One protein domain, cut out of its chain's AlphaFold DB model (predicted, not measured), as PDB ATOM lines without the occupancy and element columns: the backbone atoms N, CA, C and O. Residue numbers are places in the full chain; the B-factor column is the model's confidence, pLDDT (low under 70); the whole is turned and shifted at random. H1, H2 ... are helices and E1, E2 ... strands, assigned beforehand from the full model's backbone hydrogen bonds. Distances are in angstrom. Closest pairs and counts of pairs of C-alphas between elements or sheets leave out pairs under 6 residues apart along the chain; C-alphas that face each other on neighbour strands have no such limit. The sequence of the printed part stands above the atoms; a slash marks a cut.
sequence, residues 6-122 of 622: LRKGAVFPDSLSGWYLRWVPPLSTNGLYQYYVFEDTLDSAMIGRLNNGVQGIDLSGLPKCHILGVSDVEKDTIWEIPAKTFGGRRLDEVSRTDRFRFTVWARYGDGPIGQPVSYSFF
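This is residues 6 to 122 of the 622 residues of the protein "SUMF1/EgtB/PvdO family nonheme iron enzyme" of Fibrobacteres bacterium (UniProt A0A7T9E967). With little regular structure, this domain is a twisted antiparallel sheet, E4 - E3 - E6 - E7, and a smaller one, E1 - E2 - E5, coming near it at E5 and E4, amid much loop. The 117 printed residues run E1 E2 E3 H1 E4 E5 H2 E6 E7, mostly strand, though under half are in named elements. The whole is compact, radius of gyration of the C-alphas 15.3 A, spanning 45 by 31 by 23 A.

E6, residues 100 to 108, spans 26.7 A from C-alpha 100 at (182.671, 190.926, 183.421); E3, 32 to 38, spans 17.9 A. E7 is 117 to 121, ending at (185.829, 192.505, 179.269), and E4 65 to 69. E1 is 6 to 8, E2 19 to 22, E5 78 to 80, H1 44 to 47, H2 83 to 86.

E3 and E6 are antiparallel at 162 degrees, with N 36 and O 105 2.8 A apart. N 66 of E4 and O 37 of E3 are 2.8 A apart. In hairpin E6 and E7, N 100 and O 121 are 2.8 A apart. N 21 of E2 and O 79 of E5 are 2.8 A apart; in hairpin E1 and E2, N 20 and O 7 are 3.3 A apart. The closest C-alphas of E4 and E5, Leu 68 and Trp 79, are 7.6 A apart. H1 and H2, on neither sheet, are too short for an O i to N i+4 pair.

The printed part has no cut. Links H1 to E4 and H2 to E6 are long. Low-confidence residues include 6 to 20 and 83 to 98.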
ATOM      1  N   LEU A   6     194.382 185.963 178.028       47.38
ATOM      2  CA  LEU A   6     193.286 185.031 178.286       47.38
ATOM      3  C   LEU A   6     193.437 183.846 177.311       47.38
ATOM      4  O   LEU A   6     193.242 183.981 176.100       47.38
ATOM      5  N   ARG A   7     193.819 182.664 177.805       42.38
ATOM      6  CA  ARG A   7     194.004 181.466 176.962       42.38
ATOM      7  C   ARG A   7     193.157 180.298 177.477       42.38
ATOM      8  O   ARG A   7     192.714 180.291 178.620       42.38
ATOM      9  N   LYS A   8     192.923 179.318 176.598       41.22
ATOM     10  CA  LYS A   8     192.190 178.082 176.900       41.22
ATOM     11  C   LYS A   8     193.154 176.948 177.245       41.22
ATOM     12  O   LYS A   8     194.149 176.757 176.547       41.22
ATOM     13  N   GLY A   9     192.830 176.178 178.284       40.97
ATOM     14  CA  GLY A   9     193.582 174.988 178.700       40.97
ATOM     15  C   GLY A   9     193.168 173.779 177.872       40.97
ATOM     16  O   GLY A   9     191.982 173.567 177.627       40.97
ATOM     17  N   ALA A  10     194.134 173.001 177.395       37.53
ATOM     18  CA  ALA A  10     193.888 171.864 176.516       37.53
ATOM     19  C   ALA A  10     193.544 170.583 177.297       37.53
ATOM     20  O   ALA A  10     194.286 169.617 177.198       37.53
ATOM     21  N   VAL A  11     192.446 170.547 178.063       35.12
ATOM     22  CA  VAL A  11     191.842 169.278 178.525       35.12
ATOM     23  C   VAL A  11     190.334 169.472 178.747       35.12
ATOM     24  O   VAL A  11     189.932 170.340 179.512       35.12
ATOM     25  N   PHE A  12     189.495 168.673 178.083       38.38
ATOM     26  CA  PHE A  12     188.082 168.478 178.449       38.38
ATOM     27  C   PHE A  12     187.978 167.184 179.273       38.38
ATOM     28  O   PHE A  12     188.591 166.193 178.869       38.38
ATOM     29  N   PRO A  13     187.276 167.184 180.426       38.09
ATOM     30  CA  PRO A  13     185.849 166.814 180.445       38.09
ATOM     31  C   PRO A  13     184.974 167.627 181.442       38.09
ATOM     32  O   PRO A  13     185.442 168.083 182.476       38.09
ATOM     33  N   ASP A  14     183.691 167.810 181.108       36.03
ATOM     34  CA  ASP A  14     182.520 168.125 181.962       36.03
ATOM     35  C   ASP A  14     182.611 169.123 183.148       36.03
ATOM     36  O   ASP A  14     181.860 169.004 184.117       36.03
ATOM     37  N   SER A  15     183.403 170.198 183.059       38.00
ATOM     38  CA  SER A  15     183.159 171.411 183.868       38.00
ATOM     39  C   SER A  15     183.392 172.696 183.066       38.00
ATOM     40  O   SER A  15     184.484 172.968 182.574       38.00
ATOM     41  N   LEU A  16     182.326 173.474 182.896       47.12
ATOM     42  CA  LEU A  16     182.115 174.487 181.857       47.12
ATOM     43  C   LEU A  16     182.782 175.858 182.116       47.12
ATOM     44  O   LEU A  16     182.094 176.875 182.101       47.12
ATOM     45  N   SER A  17     184.096 175.928 182.331       51.91
ATOM     46  CA  SER A  17     184.802 177.226 182.382       51.91
ATOM     47  C   SER A  17     185.908 177.373 181.350       51.91
ATOM     48  O   SER A  17     185.802 178.267 180.523       51.91
ATOM     49  N   GLY A  18     186.953 176.544 181.335       55.06
ATOM     50  CA  GLY A  18     187.986 176.531 180.279       55.06
ATOM     51  C   GLY A  18     188.781 177.832 180.034       55.06
ATOM     52  O   GLY A  18     189.754 177.795 179.279       55.06
ATOM     53  N   TRP A  19     188.408 178.956 180.649       59.19
ATOM     54  CA  TRP A  19     189.076 180.248 180.577       59.19
ATOM     55  C   TRP A  19     189.963 180.427 181.790       59.19
ATOM     56  O   TRP A  19     189.491 180.380 182.929       59.19
ATOM     57  N   TYR A  20     191.234 180.705 181.534       67.44
ATOM     58  CA  TYR A  20     192.124 181.185 182.565       67.44
ATOM     59  C   TYR A  20     192.647 182.576 182.235       67.44
ATOM     60  O   TYR A  20     193.023 182.889 181.102       67.44
ATOM     61  N   LEU A  21     192.681 183.415 183.259       70.38
ATOM     62  CA  LEU A  21     193.410 184.662 183.241       70.38
ATOM     63  C   LEU A  21     194.866 184.365 183.550       70.38
ATOM     64  O   LEU A  21     195.149 183.800 184.599       70.38
ATOM     65  N   ARG A  22     195.780 184.782 182.674       73.25
ATOM     66  CA  ARG A  22     197.213 184.770 182.958       73.25
ATOM     67  C   ARG A  22     197.731 186.191 183.105       73.25
ATOM     68  O   ARG A  22     197.401 187.038 182.282       73.25
ATOM     69  N   TRP A  23     198.572 186.443 184.099       74.38
ATOM     70  CA  TRP A  23     199.296 187.709 184.249       74.38
ATOM     71  C   TRP A  23     200.802 187.480 184.370       74.38
ATOM     72  O   TRP A  23     201.283 186.355 184.453       74.38
ATOM     73  N   VAL A  24     201.560 188.574 184.339       75.69
ATOM     74  CA  VAL A  24     203.000 188.575 184.613       75.69
ATOM     75  C   VAL A  24     203.191 188.941 186.087       75.69
ATOM     76  O   VAL A  24     202.540 189.887 186.548       75.69
ATOM     77  N   PRO A  25     204.050 188.231 186.841       73.69
ATOM     78  CA  PRO A  25     204.299 188.580 188.232       73.69
ATOM     79  C   PRO A  25     204.934 189.985 188.340       73.69
ATOM     80  O   PRO A  25     205.530 190.485 187.380       73.69
ATOM     81  N   PRO A  26     204.791 190.672 189.486       74.25
ATOM     82  CA  PRO A  26     205.416 191.973 189.706       74.25
ATOM     83  C   PRO A  26     206.949 191.871 189.650       74.25
ATOM     84  O   PRO A  26     207.524 190.837 189.973       74.25
ATOM     85  N   LEU A  27     207.615 192.975 189.280       69.38
ATOM     86  CA  LEU A  27     209.079 193.034 189.104       69.38
ATOM     87  C   LEU A  27     209.871 192.647 190.362       69.38
ATOM     88  O   LEU A  27     211.001 192.185 190.250       69.38
ATOM     89  N   SER A  28     209.288 192.846 191.548       74.00
ATOM     90  CA  SER A  28     209.823 192.354 192.815       74.00
ATOM     91  C   SER A  28     208.835 191.376 193.439       74.00
ATOM     92  O   SER A  28     207.700 191.741 193.762       74.00
ATOM     93  N   THR A  29     209.282 190.137 193.618       76.81
ATOM     94  CA  THR A  29     208.546 189.054 194.285       76.81
ATOM     95  C   THR A  29     209.025 188.827 195.721       76.81
ATOM     96  O   THR A  29     208.456 188.007 196.437       76.81
ATOM     97  N   ASN A  30     210.037 189.577 196.180       81.56
ATOM     98  CA  ASN A  30     210.518 189.515 197.558       81.56
ATOM     99  C   ASN A  30     209.400 189.918 198.523       81.56
ATOM    100  O   ASN A  30     208.843 191.009 198.416       81.56
ATOM    101  N   GLY A  31     209.074 189.020 199.453       81.00
ATOM    102  CA  GLY A  31     207.982 189.211 200.403       81.00
ATOM    103  C   GLY A  31     206.586 189.020 199.807       81.00
ATOM    104  O   GLY A  31     205.617 189.247 200.520       81.00
ATOM    105  N   LEU A  32     206.439 188.611 198.540       85.12
ATOM    106  CA  LEU A  32     205.131 188.293 197.963       85.12
ATOM    107  C   LEU A  32     204.553 187.059 198.662       85.12
ATOM    108  O   LEU A  32     205.188 186.008 198.708       85.12
ATOM    109  N   TYR A  33     203.349 187.198 199.208       83.69
ATOM    110  CA  TYR A  33     202.705 186.162 200.005       83.69
ATOM    111  C   TYR A  33     201.568 185.481 199.239       83.69
ATOM    112  O   TYR A  33     201.553 184.259 199.110       83.69
ATOM    113  N   GLN A  34     200.604 186.253 198.724       86.81
ATOM    114  CA  GLN A  34     199.399 185.719 198.071       86.81
ATOM    115  C   GLN A  34     198.846 186.677 197.013       86.81
ATOM    116  O   GLN A  34     198.962 187.894 197.159       86.81
ATOM    117  N   TYR A  35     198.166 186.136 196.001       86.94
ATOM    118  CA  TYR A  35     197.313 186.923 195.112       86.94
ATOM    119  C   TYR A  35     195.844 186.798 195.520       86.94
ATOM    120  O   TYR A  35     195.355 185.715 195.846       86.94
ATOM    121  N   TYR A  36     195.134 187.919 195.448       88.94
ATOM    122  CA  TYR A  36     193.689 188.001 195.620       88.94
ATOM    123  C   TYR A  36     193.058 188.436 194.305       88.94
ATOM    124  O   TYR A  36     193.479 189.433 193.716       88.94
ATOM    125  N   VAL A  37     192.037 187.703 193.864       88.19
ATOM    126  CA  VAL A  37     191.232 188.050 192.689       88.19
ATOM    127  C   VAL A  37     189.803 188.322 193.134       88.19
ATOM    128  O   VAL A  37     189.141 187.434 193.664       88.19
ATOM    129  N   PHE A  38     189.324 189.540 192.922       89.38
ATOM    130  CA  PHE A  38     187.969 189.970 193.259       89.38
ATOM    131  C   PHE A  38     187.089 189.934 192.007       89.38
ATOM    132  O   PHE A  38     187.494 190.455 190.973       89.38
ATOM    133  N   GLU A  39     185.891 189.346 192.092       85.12
ATOM    134  CA  GLU A  39     184.892 189.252 191.007       85.12
ATOM    135  C   GLU A  39     184.151 190.597 190.747       85.12
ATOM    136  O   GLU A  39     182.969 190.586 190.418       85.12
ATOM    137  N   ASP A  40     184.805 191.751 190.951       86.69
ATOM    138  CA  ASP A  40     184.368 193.095 190.521       86.69
ATOM    139  C   ASP A  40     185.529 194.106 190.675       86.69
ATOM    140  O   ASP A  40     186.605 193.747 191.156       86.69
ATOM    141  N   THR A  41     185.312 195.373 190.301       87.56
ATOM    142  CA  THR A  41     186.230 196.489 190.581       87.56
ATOM    143  C   THR A  41     186.179 196.933 192.041       87.56
ATOM    144  O   THR A  41     185.100 197.009 192.626       87.56
ATOM    145  N   LEU A  42     187.327 197.313 192.606       89.44
ATOM    146  CA  LEU A  42     187.413 197.909 193.945       89.44
ATOM    147  C   LEU A  42     187.412 199.441 193.870       89.44
ATOM    148  O   LEU A  42     188.218 200.027 193.146       89.44
ATOM    149  N   ASP A  43     186.543 200.093 194.644       90.00
ATOM    150  CA  ASP A  43     186.569 201.549 194.824       90.00
ATOM    151  C   ASP A  43     187.606 201.990 195.878       90.00
ATOM    152  O   ASP A  43     188.222 201.173 196.565       90.00
ATOM    153  N   SER A  44     187.805 203.303 196.037       87.69
ATOM    154  CA  SER A  44     188.787 203.853 196.981       87.69
ATOM    155  C   SER A  44     188.543 203.444 198.440       87.69
ATOM    156  O   SER A  44     189.506 203.273 199.189       87.69
ATOM    157  N   ALA A  45     187.284 203.279 198.857       87.94
ATOM    158  CA  ALA A  45     186.951 202.867 200.217       87.94
ATOM    159  C   ALA A  45     187.278 201.384 200.431       87.94
ATOM    160  O   ALA A  45     187.848 201.027 201.459       87.94
ATOM    161  N   MET A  46     186.989 200.531 199.446       90.06
ATOM    162  CA  MET A  46     187.335 199.108 199.447       90.06
ATOM    163  C   MET A  46     188.849 198.884 199.401       90.06
ATOM    164  O   MET A  46     189.361 198.053 200.148       90.06
ATOM    165  N   ILE A  47     189.581 199.649 198.582       88.50
ATOM    166  CA  ILE A  47     191.051 199.593 198.519       88.50
ATOM    167  C   ILE A  47     191.659 199.937 199.882       88.50
ATOM    168  O   ILE A  47     192.586 199.260 200.321       88.50
ATOM    169  N   GLY A  48     191.099 200.923 200.592       86.06
ATOM    170  CA  GLY A  48     191.539 201.303 201.939       86.06
ATOM    171  C   GLY A  48     191.376 200.210 203.005       86.06
ATOM    172  O   GLY A  48     191.909 200.350 204.103       86.06
ATOM    173  N   ARG A  49     190.659 199.121 202.700       86.38
ATOM    174  CA  ARG A  49     190.477 197.965 203.596       86.38
ATOM    175  C   ARG A  49     191.498 196.852 203.354       86.38
ATOM    176  O   ARG A  49     191.642 195.971 204.201       86.38
ATOM    177  N   LEU A  50     192.200 196.872 202.220       88.12
ATOM    178  CA  LEU A  50     193.255 195.906 201.907       88.12
ATOM    179  C   LEU A  50     194.471 196.153 202.802       88.12
ATOM    180  O   LEU A  50     194.782 197.296 203.097       88.12
ATOM    181  N   ASN A  51     195.168 195.100 203.235       87.81
ATOM    182  CA  ASN A  51     196.335 195.224 204.117       87.81
ATOM    183  C   ASN A  51     197.379 194.123 203.863       87.81
ATOM    184  O   ASN A  51     197.048 192.936 203.787       87.81
ATOM    185  N   ASN A  52     198.658 194.499 203.799       88.44
ATOM    186  CA  ASN A  52     199.772 193.546 203.750       88.44
ATOM    187  C   ASN A  52     199.943 192.804 205.089       88.44
ATOM    188  O   ASN A  52     199.410 193.217 206.118       88.44
ATOM    189  N   GLY A  53     200.636 191.668 205.074       85.00
ATOM    190  CA  GLY A  53     200.869 190.828 206.248       85.00
ATOM    191  C   GLY A  53     200.736 189.336 205.959       85.00
ATOM    192  O   GLY A  53     200.145 188.925 204.965       85.00
ATOM    193  N   VAL A  54     201.244 188.515 206.880       80.81
ATOM    194  CA  VAL A  54     201.147 187.040 206.816       80.81
ATOM    195  C   VAL A  54     199.972 186.467 207.622       80.81
ATOM    196  O   VAL A  54     199.695 185.275 207.557       80.81
ATOM    197  N   GLN A  55     199.275 187.303 208.400       82.12
ATOM    198  CA  GLN A  55     198.109 186.900 209.195       82.12
ATOM    199  C   GLN A  55     196.823 186.894 208.353       82.12
ATOM    200  O   GLN A  55     196.777 187.482 207.267       82.12
ATOM    201  N   GLY A  56     195.764 186.246 208.849       76.88
ATOM    202  CA  GLY A  56     194.454 186.231 208.187       76.88
ATOM    203  C   GLY A  56     193.916 187.647 207.949       76.88
ATOM    204  O   GLY A  56     194.000 188.497 208.831       76.88
ATOM    205  N   ILE A  57     193.400 187.903 206.745       78.81
ATOM    206  CA  ILE A  57     192.800 189.184 206.354       78.81
ATOM    207  C   ILE A  57     191.274 189.111 206.482       78.81
ATOM    208  O   ILE A  57     190.673 188.085 206.163       78.81
ATOM    209  N   ASP A  58     190.647 190.197 206.938       83.25
ATOM    210  CA  ASP A  58     189.190 190.326 206.907       83.25
ATOM    211  C   ASP A  58     188.729 190.745 205.506       83.25
ATOM    212  O   ASP A  58     189.031 191.838 205.028       83.25
ATOM    213  N   LEU A  59     187.994 189.851 204.851       84.56
ATOM    214  CA  LEU A  59     187.453 190.046 203.504       84.56
ATOM    215  C   LEU A  59     185.958 190.387 203.530       84.56
ATOM    216  O   LEU A  59     185.321 190.469 202.478       84.56
ATOM    217  N   SER A  60     185.373 190.569 204.719       84.50
ATOM    218  CA  SER A  60     183.956 190.889 204.880       84.50
ATOM    219  C   SER A  60     183.595 192.153 204.096       84.50
ATOM    220  O   SER A  60     184.310 193.146 204.124       84.50
ATOM    221  N   GLY A  61     182.499 192.157 203.337       81.56
ATOM    222  CA  GLY A  61     182.062 193.345 202.584       81.56
ATOM    223  C   GLY A  61     182.976 193.797 201.433       81.56
ATOM    224  O   GLY A  61     182.779 194.897 200.924       81.56
ATOM    225  N   LEU A  62     183.973 193.000 201.034       87.12
ATOM    226  CA  LEU A  62     184.607 193.112 199.717       87.12
ATOM    227  C   LEU A  62     183.845 192.233 198.703       87.12
ATOM    228  O   LEU A  62     183.134 191.308 199.118       87.12
ATOM    229  N   PRO A  63     183.964 192.487 197.384       86.69
ATOM    230  CA  PRO A  63     183.426 191.589 196.365       86.69
ATOM    231  C   PRO A  63     183.923 190.152 196.560       86.69
ATOM    232  O   PRO A  63     184.966 189.921 197.179       86.69
ATOM    233  N   LYS A  64     183.188 189.172 196.013       84.38
ATOM    234  CA  LYS A  64     183.580 187.754 196.081       84.38
ATOM    235  C   LYS A  64     185.033 187.604 195.645       84.38
ATOM    236  O   LYS A  64     185.398 188.047 194.560       84.38
ATOM    237  N   CYS A  65     185.840 186.989 196.499       82.75
ATOM    238  CA  CYS A  65     187.275 186.887 196.304       82.75
ATOM    239  C   CYS A  65     187.719 185.431 196.168       82.75
ATOM    240  O   CYS A  65     187.183 184.531 196.818       82.75
ATOM    241  N   HIS A  66     188.720 185.223 195.324       81.19
ATOM    242  CA  HIS A  66     189.461 183.978 195.192       81.19
ATOM    243  C   HIS A  66     190.885 184.208 195.662       81.19
ATOM    244  O   HIS A  66     191.490 185.239 195.358       81.19
ATOM    245  N   ILE A  67     191.404 183.237 196.404       80.94
ATOM    246  CA  ILE A  67     192.759 183.274 196.941       80.94
ATOM    247  C   ILE A  67     193.602 182.326 196.107       80.94
ATOM    248  O   ILE A  67     193.318 181.131 196.040       80.94
ATOM    249  N   LEU A  68     194.646 182.868 195.494       73.31
ATOM    250  CA  LEU A  68     195.640 182.094 194.770       73.31
ATOM    251  C   LEU A  68     196.917 182.135 195.600       73.31
ATOM    252  O   LEU A  68     197.591 183.164 195.709       73.31
ATOM    253  N   GLY A  69     197.168 181.022 196.289       67.69
ATOM    254  CA  GLY A  69     198.375 180.836 197.080       67.69
ATOM    255  C   GLY A  69     199.600 180.842 196.174       67.69
ATOM    256  O   GLY A  69     199.566 180.258 195.097       67.69
ATOM    257  N   VAL A  70     200.667 181.508 196.612       67.44
ATOM    258  CA  VAL A  70     201.915 181.602 195.854       67.44
ATOM    259  C   VAL A  70     202.861 180.524 196.373       67.44
ATOM    260  O   VAL A  70     203.502 180.684 197.409       67.44
ATOM    261  N   SER A  71     202.892 179.393 195.682       67.75
ATOM    262  CA  SER A  71     203.856 178.309 195.883       67.75
ATOM    263  C   SER A  71     205.073 178.450 194.962       67.75
ATOM    264  O   SER A  71     206.189 178.127 195.365       67.75
ATOM    265  N   ASP A  72     204.873 179.000 193.762       73.50
ATOM    266  CA  ASP A  72     205.903 179.322 192.776       73.50
ATOM    267  C   ASP A  72     205.504 180.615 192.042       73.50
ATOM    268  O   ASP A  72     204.550 180.645 191.262       73.50
ATOM    269  N   VAL A  73     206.236 181.704 192.300       68.50
ATOM    270  CA  VAL A  73     205.949 183.058 191.783       68.50
ATOM    271  C   VAL A  73     205.970 183.156 190.255       68.50
ATOM    272  O   VAL A  73     205.400 184.093 189.699       68.50
ATOM    273  N   GLU A  74     206.598 182.198 189.566       64.88
ATOM    274  CA  GLU A  74     206.635 182.146 188.102       64.88
ATOM    275  C   GLU A  74     205.476 181.325 187.510       64.88
ATOM    276  O   GLU A  74     205.108 181.532 186.348       64.88
ATOM    277  N   LYS A  75     204.858 180.425 188.295       64.19
ATOM    278  CA  LYS A  75     203.780 179.524 187.840       64.19
ATOM    279  C   LYS A  75     202.389 179.905 188.345       64.19
ATOM    280  O   LYS A  75     201.425 179.740 187.599       64.19
ATOM    281  N   ASP A  76     202.275 180.492 189.535       71.81
ATOM    282  CA  ASP A  76     200.997 180.836 190.182       71.81
ATOM    283  C   ASP A  76     200.457 182.202 189.727       71.81
ATOM    284  O   ASP A  76     200.035 183.051 190.513       71.81
ATOM    285  N   THR A  77     200.487 182.420 188.413       75.19
ATOM    286  CA  THR A  77     200.008 183.640 187.743       75.19
ATOM    287  C   THR A  77     198.810 183.375 186.840       75.19
ATOM    288  O   THR A  77     198.563 184.102 185.877       75.19
ATOM    289  N   ILE A  78     198.093 182.286 187.125       77.00
ATOM    290  CA  ILE A  78     196.970 181.793 186.341       77.00
ATOM    291  C   ILE A  78     195.759 181.614 187.260       77.00
ATOM    292  O   ILE A  78     195.846 180.941 188.283       77.00
ATOM    293  N   TRP A  79     194.618 182.189 186.883       79.56
ATOM    294  CA  TRP A  79     193.337 182.001 187.563       79.56
ATOM    295  C   TRP A  79     192.312 181.405 186.608       79.56
ATOM    296  O   TRP A  79     191.979 182.041 185.611       79.56
ATOM    297  N   GLU A  80     191.785 180.221 186.916       77.88
ATOM    298  CA  GLU A  80     190.634 179.685 186.189       77.88
ATOM    299  C   GLU A  80     189.351 180.401 186.632       77.88
ATOM    300  O   GLU A  80     188.994 180.403 187.812       77.88
ATOM    301  N   ILE A  81     188.649 181.008 185.675       76.31
ATOM    302  CA  ILE A  81     187.412 181.742 185.945       76.31
ATOM    303  C   ILE A  81     186.317 180.730 186.318       76.31
ATOM    304  O   ILE A  81     186.016 179.855 185.510       76.31
ATOM    305  N   PRO A  82     185.657 180.839 187.485       73.69
ATOM    306  CA  PRO A  82     184.686 179.844 187.934       73.69
ATOM    307  C   PRO A  82     183.513 179.625 186.968       73.69
ATOM    308  O   PRO A  82     182.885 180.582 186.526       73.69
ATOM    309  N   ALA A  83     183.101 178.368 186.758       66.19
ATOM    310  CA  ALA A  83     181.953 178.010 185.908       66.19
ATOM    311  C   ALA A  83     180.631 178.725 186.290       66.19
ATOM    312  O   ALA A  83     179.817 179.073 185.434       66.19
ATOM    313  N   LYS A  84     180.421 179.021 187.585       69.06
ATOM    314  CA  LYS A  84     179.270 179.810 188.086       69.06
ATOM    315  C   LYS A  84     179.186 181.205 187.450       69.06
ATOM    316  O   LYS A  84     178.092 181.746 187.303       69.06
ATOM    317  N   THR A  85     180.325 181.772 187.052       67.56
ATOM    318  CA  THR A  85     180.405 183.066 186.373       67.56
ATOM    319  C   THR A  85     179.679 183.017 185.036       67.56
ATOM    320  O   THR A  85     179.145 184.034 184.622       67.56
ATOM    321  N   PHE A  86     179.542 181.839 184.424       64.25
ATOM    322  CA  PHE A  86     178.830 181.603 183.167       64.25
ATOM    323  C   PHE A  86     177.362 181.176 183.366       64.25
ATOM    324  O   PHE A  86     176.693 180.780 182.415       64.25
ATOM    325  N   GLY A  87     176.830 181.225 184.594       61.53
ATOM    326  CA  GLY A  87     175.460 180.777 184.887       61.53
ATOM    327  C   GLY A  87     175.227 179.280 184.636       61.53
ATOM    328  O   GLY A  87     174.084 178.873 184.456       61.53
ATOM    329  N   GLY A  88     176.299 178.477 184.586       57.19
ATOM    330  CA  GLY A  88     176.246 177.036 184.314       57.19
ATOM    331  C   GLY A  88     175.998 176.648 182.849       57.19
ATOM    332  O   GLY A  88     175.784 175.468 182.584       57.19
ATOM    333  N   ARG A  89     176.006 177.606 181.909       54.16
ATOM    334  CA  ARG A  89     175.771 177.371 180.470       54.16
ATOM    335  C   ARG A  89     177.051 176.988 179.720       54.16
ATOM    336  O   ARG A  89     178.152 177.274 180.193       54.16
ATOM    337  N   ARG A  90     176.906 176.342 178.553       52.56
ATOM    338  CA  ARG A  90     178.034 176.023 177.655       52.56
ATOM    339  C   ARG A  90     178.490 177.270 176.887       52.56
ATOM    340  O   ARG A  90     177.741 178.226 176.739       52.56
ATOM    341  N   LEU A  91     179.746 177.257 176.435       50.78
ATOM    342  CA  LEU A  91     180.472 178.392 175.843       50.78
ATOM    343  C   LEU A  91     179.739 179.065 174.666       50.78
ATOM    344  O   LEU A  91     179.732 180.283 174.566       50.78
ATOM    345  N   ASP A  92     179.125 178.270 173.797       50.78
ATOM    346  CA  ASP A  92     178.358 178.688 172.619       50.78
ATOM    347  C   ASP A  92     176.990 179.310 172.958       50.78
ATOM    348  O   ASP A  92     176.327 179.877 172.095       50.78
ATOM    349  N   GLU A  93     176.587 179.254 174.230       49.97
ATOM    350  CA  GLU A  93     175.311 179.764 174.743       49.97
ATOM    351  C   GLU A  93     175.486 180.991 175.664       49.97
ATOM    352  O   GLU A  93     174.510 181.492 176.239       49.97
ATOM    353  N   VAL A  94     176.723 181.479 175.836       52.75
ATOM    354  CA  VAL A  94     177.052 182.644 176.672       52.75
ATOM    355  C   VAL A  94     177.421 183.828 175.782       52.75
ATOM    356  O   VAL A  94     178.587 184.101 175.538       52.75
ATOM    357  N   SER A  95     176.410 184.574 175.340       52.91
ATOM    358  CA  SER A  95     176.587 185.969 174.932       52.91
ATOM    359  C   SER A  95     176.211 186.845 176.125       52.91
ATOM    360  O   SER A  95     175.083 186.773 176.625       52.91
ATOM    361  N   ARG A  96     177.168 187.623 176.643       56.22
ATOM    362  CA  ARG A  96     176.895 188.616 177.686       56.22
ATOM    363  C   ARG A  96     176.974 190.016 177.109       56.22
ATOM    364  O   ARG A  96     178.021 190.440 176.644       56.22
ATOM    365  N   THR A  97     175.882 190.757 177.254       55.22
ATOM    366  CA  THR A  97     175.849 192.209 177.037       55.22
ATOM    367  C   THR A  97     176.492 192.984 178.188       55.22
ATOM    368  O   THR A  97     176.834 194.150 178.027       55.22
ATOM    369  N   ASP A  98     176.666 192.355 179.356       63.16
ATOM    370  CA  ASP A  98     177.257 192.982 180.537       63.16
ATOM    371  C   ASP A  98     178.739 192.622 180.681       63.16
ATOM    372  O   ASP A  98     179.129 191.451 180.618       63.16
ATOM    373  N   ARG A  99     179.568 193.640 180.942       73.38
ATOM    374  CA  ARG A  99     181.007 193.475 181.178       73.38
ATOM    375  C   ARG A  99     181.259 192.640 182.428       73.38
ATOM    376  O   ARG A  99     180.845 193.020 183.523       73.38
ATOM    377  N   PHE A 100     182.036 191.573 182.286       77.12
ATOM    378  CA  PHE A 100     182.671 190.926 183.421       77.12
ATOM    379  C   PHE A 100     183.819 191.802 183.921       77.12
ATOM    380  O   PHE A 100     184.608 192.316 183.126       77.12
ATOM    381  N   ARG A 101     183.898 191.996 185.236       83.62
ATOM    382  CA  ARG A 101     184.919 192.818 185.882       83.62
ATOM    383  C   ARG A 101     185.643 192.004 186.928       83.62
ATOM    384  O   ARG A 101     185.035 191.180 187.607       83.62
ATOM    385  N   PHE A 102     186.932 192.265 187.064       85.56
ATOM    386  CA  PHE A 102     187.711 191.698 188.144       85.56
ATOM    387  C   PHE A 102     188.865 192.618 188.528       85.56
ATOM    388  O   PHE A 102     189.331 193.432 187.725       85.56
ATOM    389  N   THR A 103     189.357 192.440 189.747       88.00
ATOM    390  CA  THR A 103     190.542 193.128 190.257       88.00
ATOM    391  C   THR A 103     191.528 192.116 190.815       88.00
ATOM    392  O   THR A 103     191.143 191.245 191.589       88.00
ATOM    393  N   VAL A 104     192.806 192.244 190.456       88.38
ATOM    394  CA  VAL A 104     193.901 191.453 191.033       88.38
ATOM    395  C   VAL A 104     194.702 192.327 191.984       88.38
ATOM    396  O   VAL A 104     195.075 193.455 191.652       88.38
ATOM    397  N   TRP A 105     194.999 191.792 193.160       89.00
ATOM    398  CA  TRP A 105     195.850 192.429 194.150       89.00
ATOM    399  C   TRP A 105     196.911 191.453 194.661       89.00
ATOM    400  O   TRP A 105     196.614 190.306 194.994       89.00
ATOM    401  N   ALA A 106     198.160 191.916 194.709       87.94
ATOM    402  CA  ALA A 106     199.295 191.170 195.236       87.94
ATOM    403  C   ALA A 106     199.543 191.586 196.690       87.94
ATOM    404  O   ALA A 106     199.847 192.749 196.960       87.94
ATOM    405  N   ARG A 107     199.415 190.634 197.614       88.00
ATOM    406  CA  ARG A 107     199.640 190.845 199.043       88.00
ATOM    407  C   ARG A 107     201.072 190.487 199.402       88.00
ATOM    408  O   ARG A 107     201.506 189.360 199.158       88.00
ATOM    409  N   TYR A 108     201.767 191.421 200.034       87.56
ATOM    410  CA  TYR A 108     203.125 191.227 200.533       87.56
ATOM    411  C   TYR A 108     203.124 190.978 202.046       87.56
ATOM    412  O   TYR A 108     202.148 191.285 202.732       87.56
ATOM    413  N   GLY A 109     204.200 190.392 202.567       86.06
ATOM    414  CA  GLY A 109     204.387 190.103 203.990       86.06
ATOM    415  C   GLY A 109     204.521 191.363 204.849       86.06
ATOM    416  O   GLY A 109     204.155 191.334 206.021       86.06
ATOM    417  N   ASP A 110     204.981 192.466 204.263       83.31
ATOM    418  CA  ASP A 110     205.151 193.775 204.887       83.31
ATOM    419  C   ASP A 110     205.133 194.909 203.833       83.31
ATOM    420  O   ASP A 110     204.962 194.674 202.636       83.31
ATOM    421  N   GLY A 111     205.241 196.165 204.283       82.25
ATOM    422  CA  GLY A 111     205.300 197.347 203.412       82.25
ATOM    423  C   GLY A 111     203.940 197.940 202.997       82.25
ATOM    424  O   GLY A 111     202.884 197.458 203.420       82.25
ATOM    425  N   PRO A 112     203.944 199.021 202.187       78.56
ATOM    426  CA  PRO A 112     202.728 199.711 201.763       78.56
ATOM    427  C   PRO A 112     201.881 198.857 200.809       78.56
ATOM    428  O   PRO A 112     202.402 198.057 200.031       78.56
ATOM    429  N   ILE A 113     200.562 199.054 200.854       78.81
ATOM    430  CA  ILE A 113     199.604 198.342 200.001       78.81
ATOM    431  C   ILE A 113     199.890 198.684 198.533       78.81
ATOM    432  O   ILE A 113     199.842 199.849 198.136       78.81
ATOM    433  N   GLY A 114     200.180 197.665 197.722       72.88
ATOM    434  CA  GLY A 114     200.296 197.826 196.274       72.88
ATOM    435  C   GLY A 114     198.945 198.181 195.644       72.88
ATOM    436  O   GLY A 114     197.904 197.723 196.113       72.88
ATOM    437  N   GLN A 115     198.953 198.974 194.570       81.38
ATOM    438  CA  GLN A 115     197.728 199.364 193.869       81.38
ATOM    439  C   GLN A 115     197.082 198.144 193.184       81.38
ATOM    440  O   GLN A 115     197.736 197.510 192.351       81.38
ATOM    441  N   PRO A 116     195.814 197.808 193.491       88.00
ATOM    442  CA  PRO A 116     195.102 196.750 192.782       88.00
ATOM    443  C   PRO A 116     194.904 197.101 191.306       88.00
ATOM    444  O   PRO A 116     194.671 198.261 190.957       88.00
ATOM    445  N   VAL A 117     194.959 196.095 190.436       84.12
ATOM    446  CA  VAL A 117     194.785 196.271 188.990       84.12
ATOM    447  C   VAL A 117     193.428 195.725 188.581       84.12
ATOM    448  O   VAL A 117     193.140 194.550 188.795       84.12
ATOM    449  N   SER A 118     192.597 196.584 187.998       84.31
ATOM    450  CA  SER A 118     191.234 196.243 187.588       84.31
ATOM    451  C   SER A 118     191.125 196.100 186.077       84.31
ATOM    452  O   SER A 118     191.717 196.881 185.333       84.31
ATOM    453  N   TYR A 119     190.318 195.144 185.636       78.56
ATOM    454  CA  TYR A 119     190.058 194.867 184.229       78.56
ATOM    455  C   TYR A 119     188.569 194.608 184.001       78.56
ATOM    456  O   TYR A 119     187.853 194.138 184.886       78.56
ATOM    457  N   SER A 120     188.111 194.895 182.785       75.56
ATOM    458  CA  SER A 120     186.747 194.611 182.346       75.56
ATOM    459  C   SER A 120     186.736 194.123 180.905       75.56
ATOM    460  O   SER A 120     187.389 194.744 180.068       75.56
ATOM    461  N   PHE A 121     185.967 193.080 180.611       69.31
ATOM    462  CA  PHE A 121     185.829 192.505 179.269       69.31
ATOM    463  C   PHE A 121     184.463 191.818 179.103       69.31
ATOM    464  O   PHE A 121     183.759 191.602 180.092       69.31
ATOM    465  N   PHE A 122     184.058 191.505 177.871       69.31
ATOM    466  CA  PHE A 122     182.815 190.778 177.587       69.31
ATOM    467  C   PHE A 122     183.130 189.297 177.396       69.31
ATOM    468  O   PHE A 122     183.860 188.930 176.487       69.31
TER     469      PHE A 122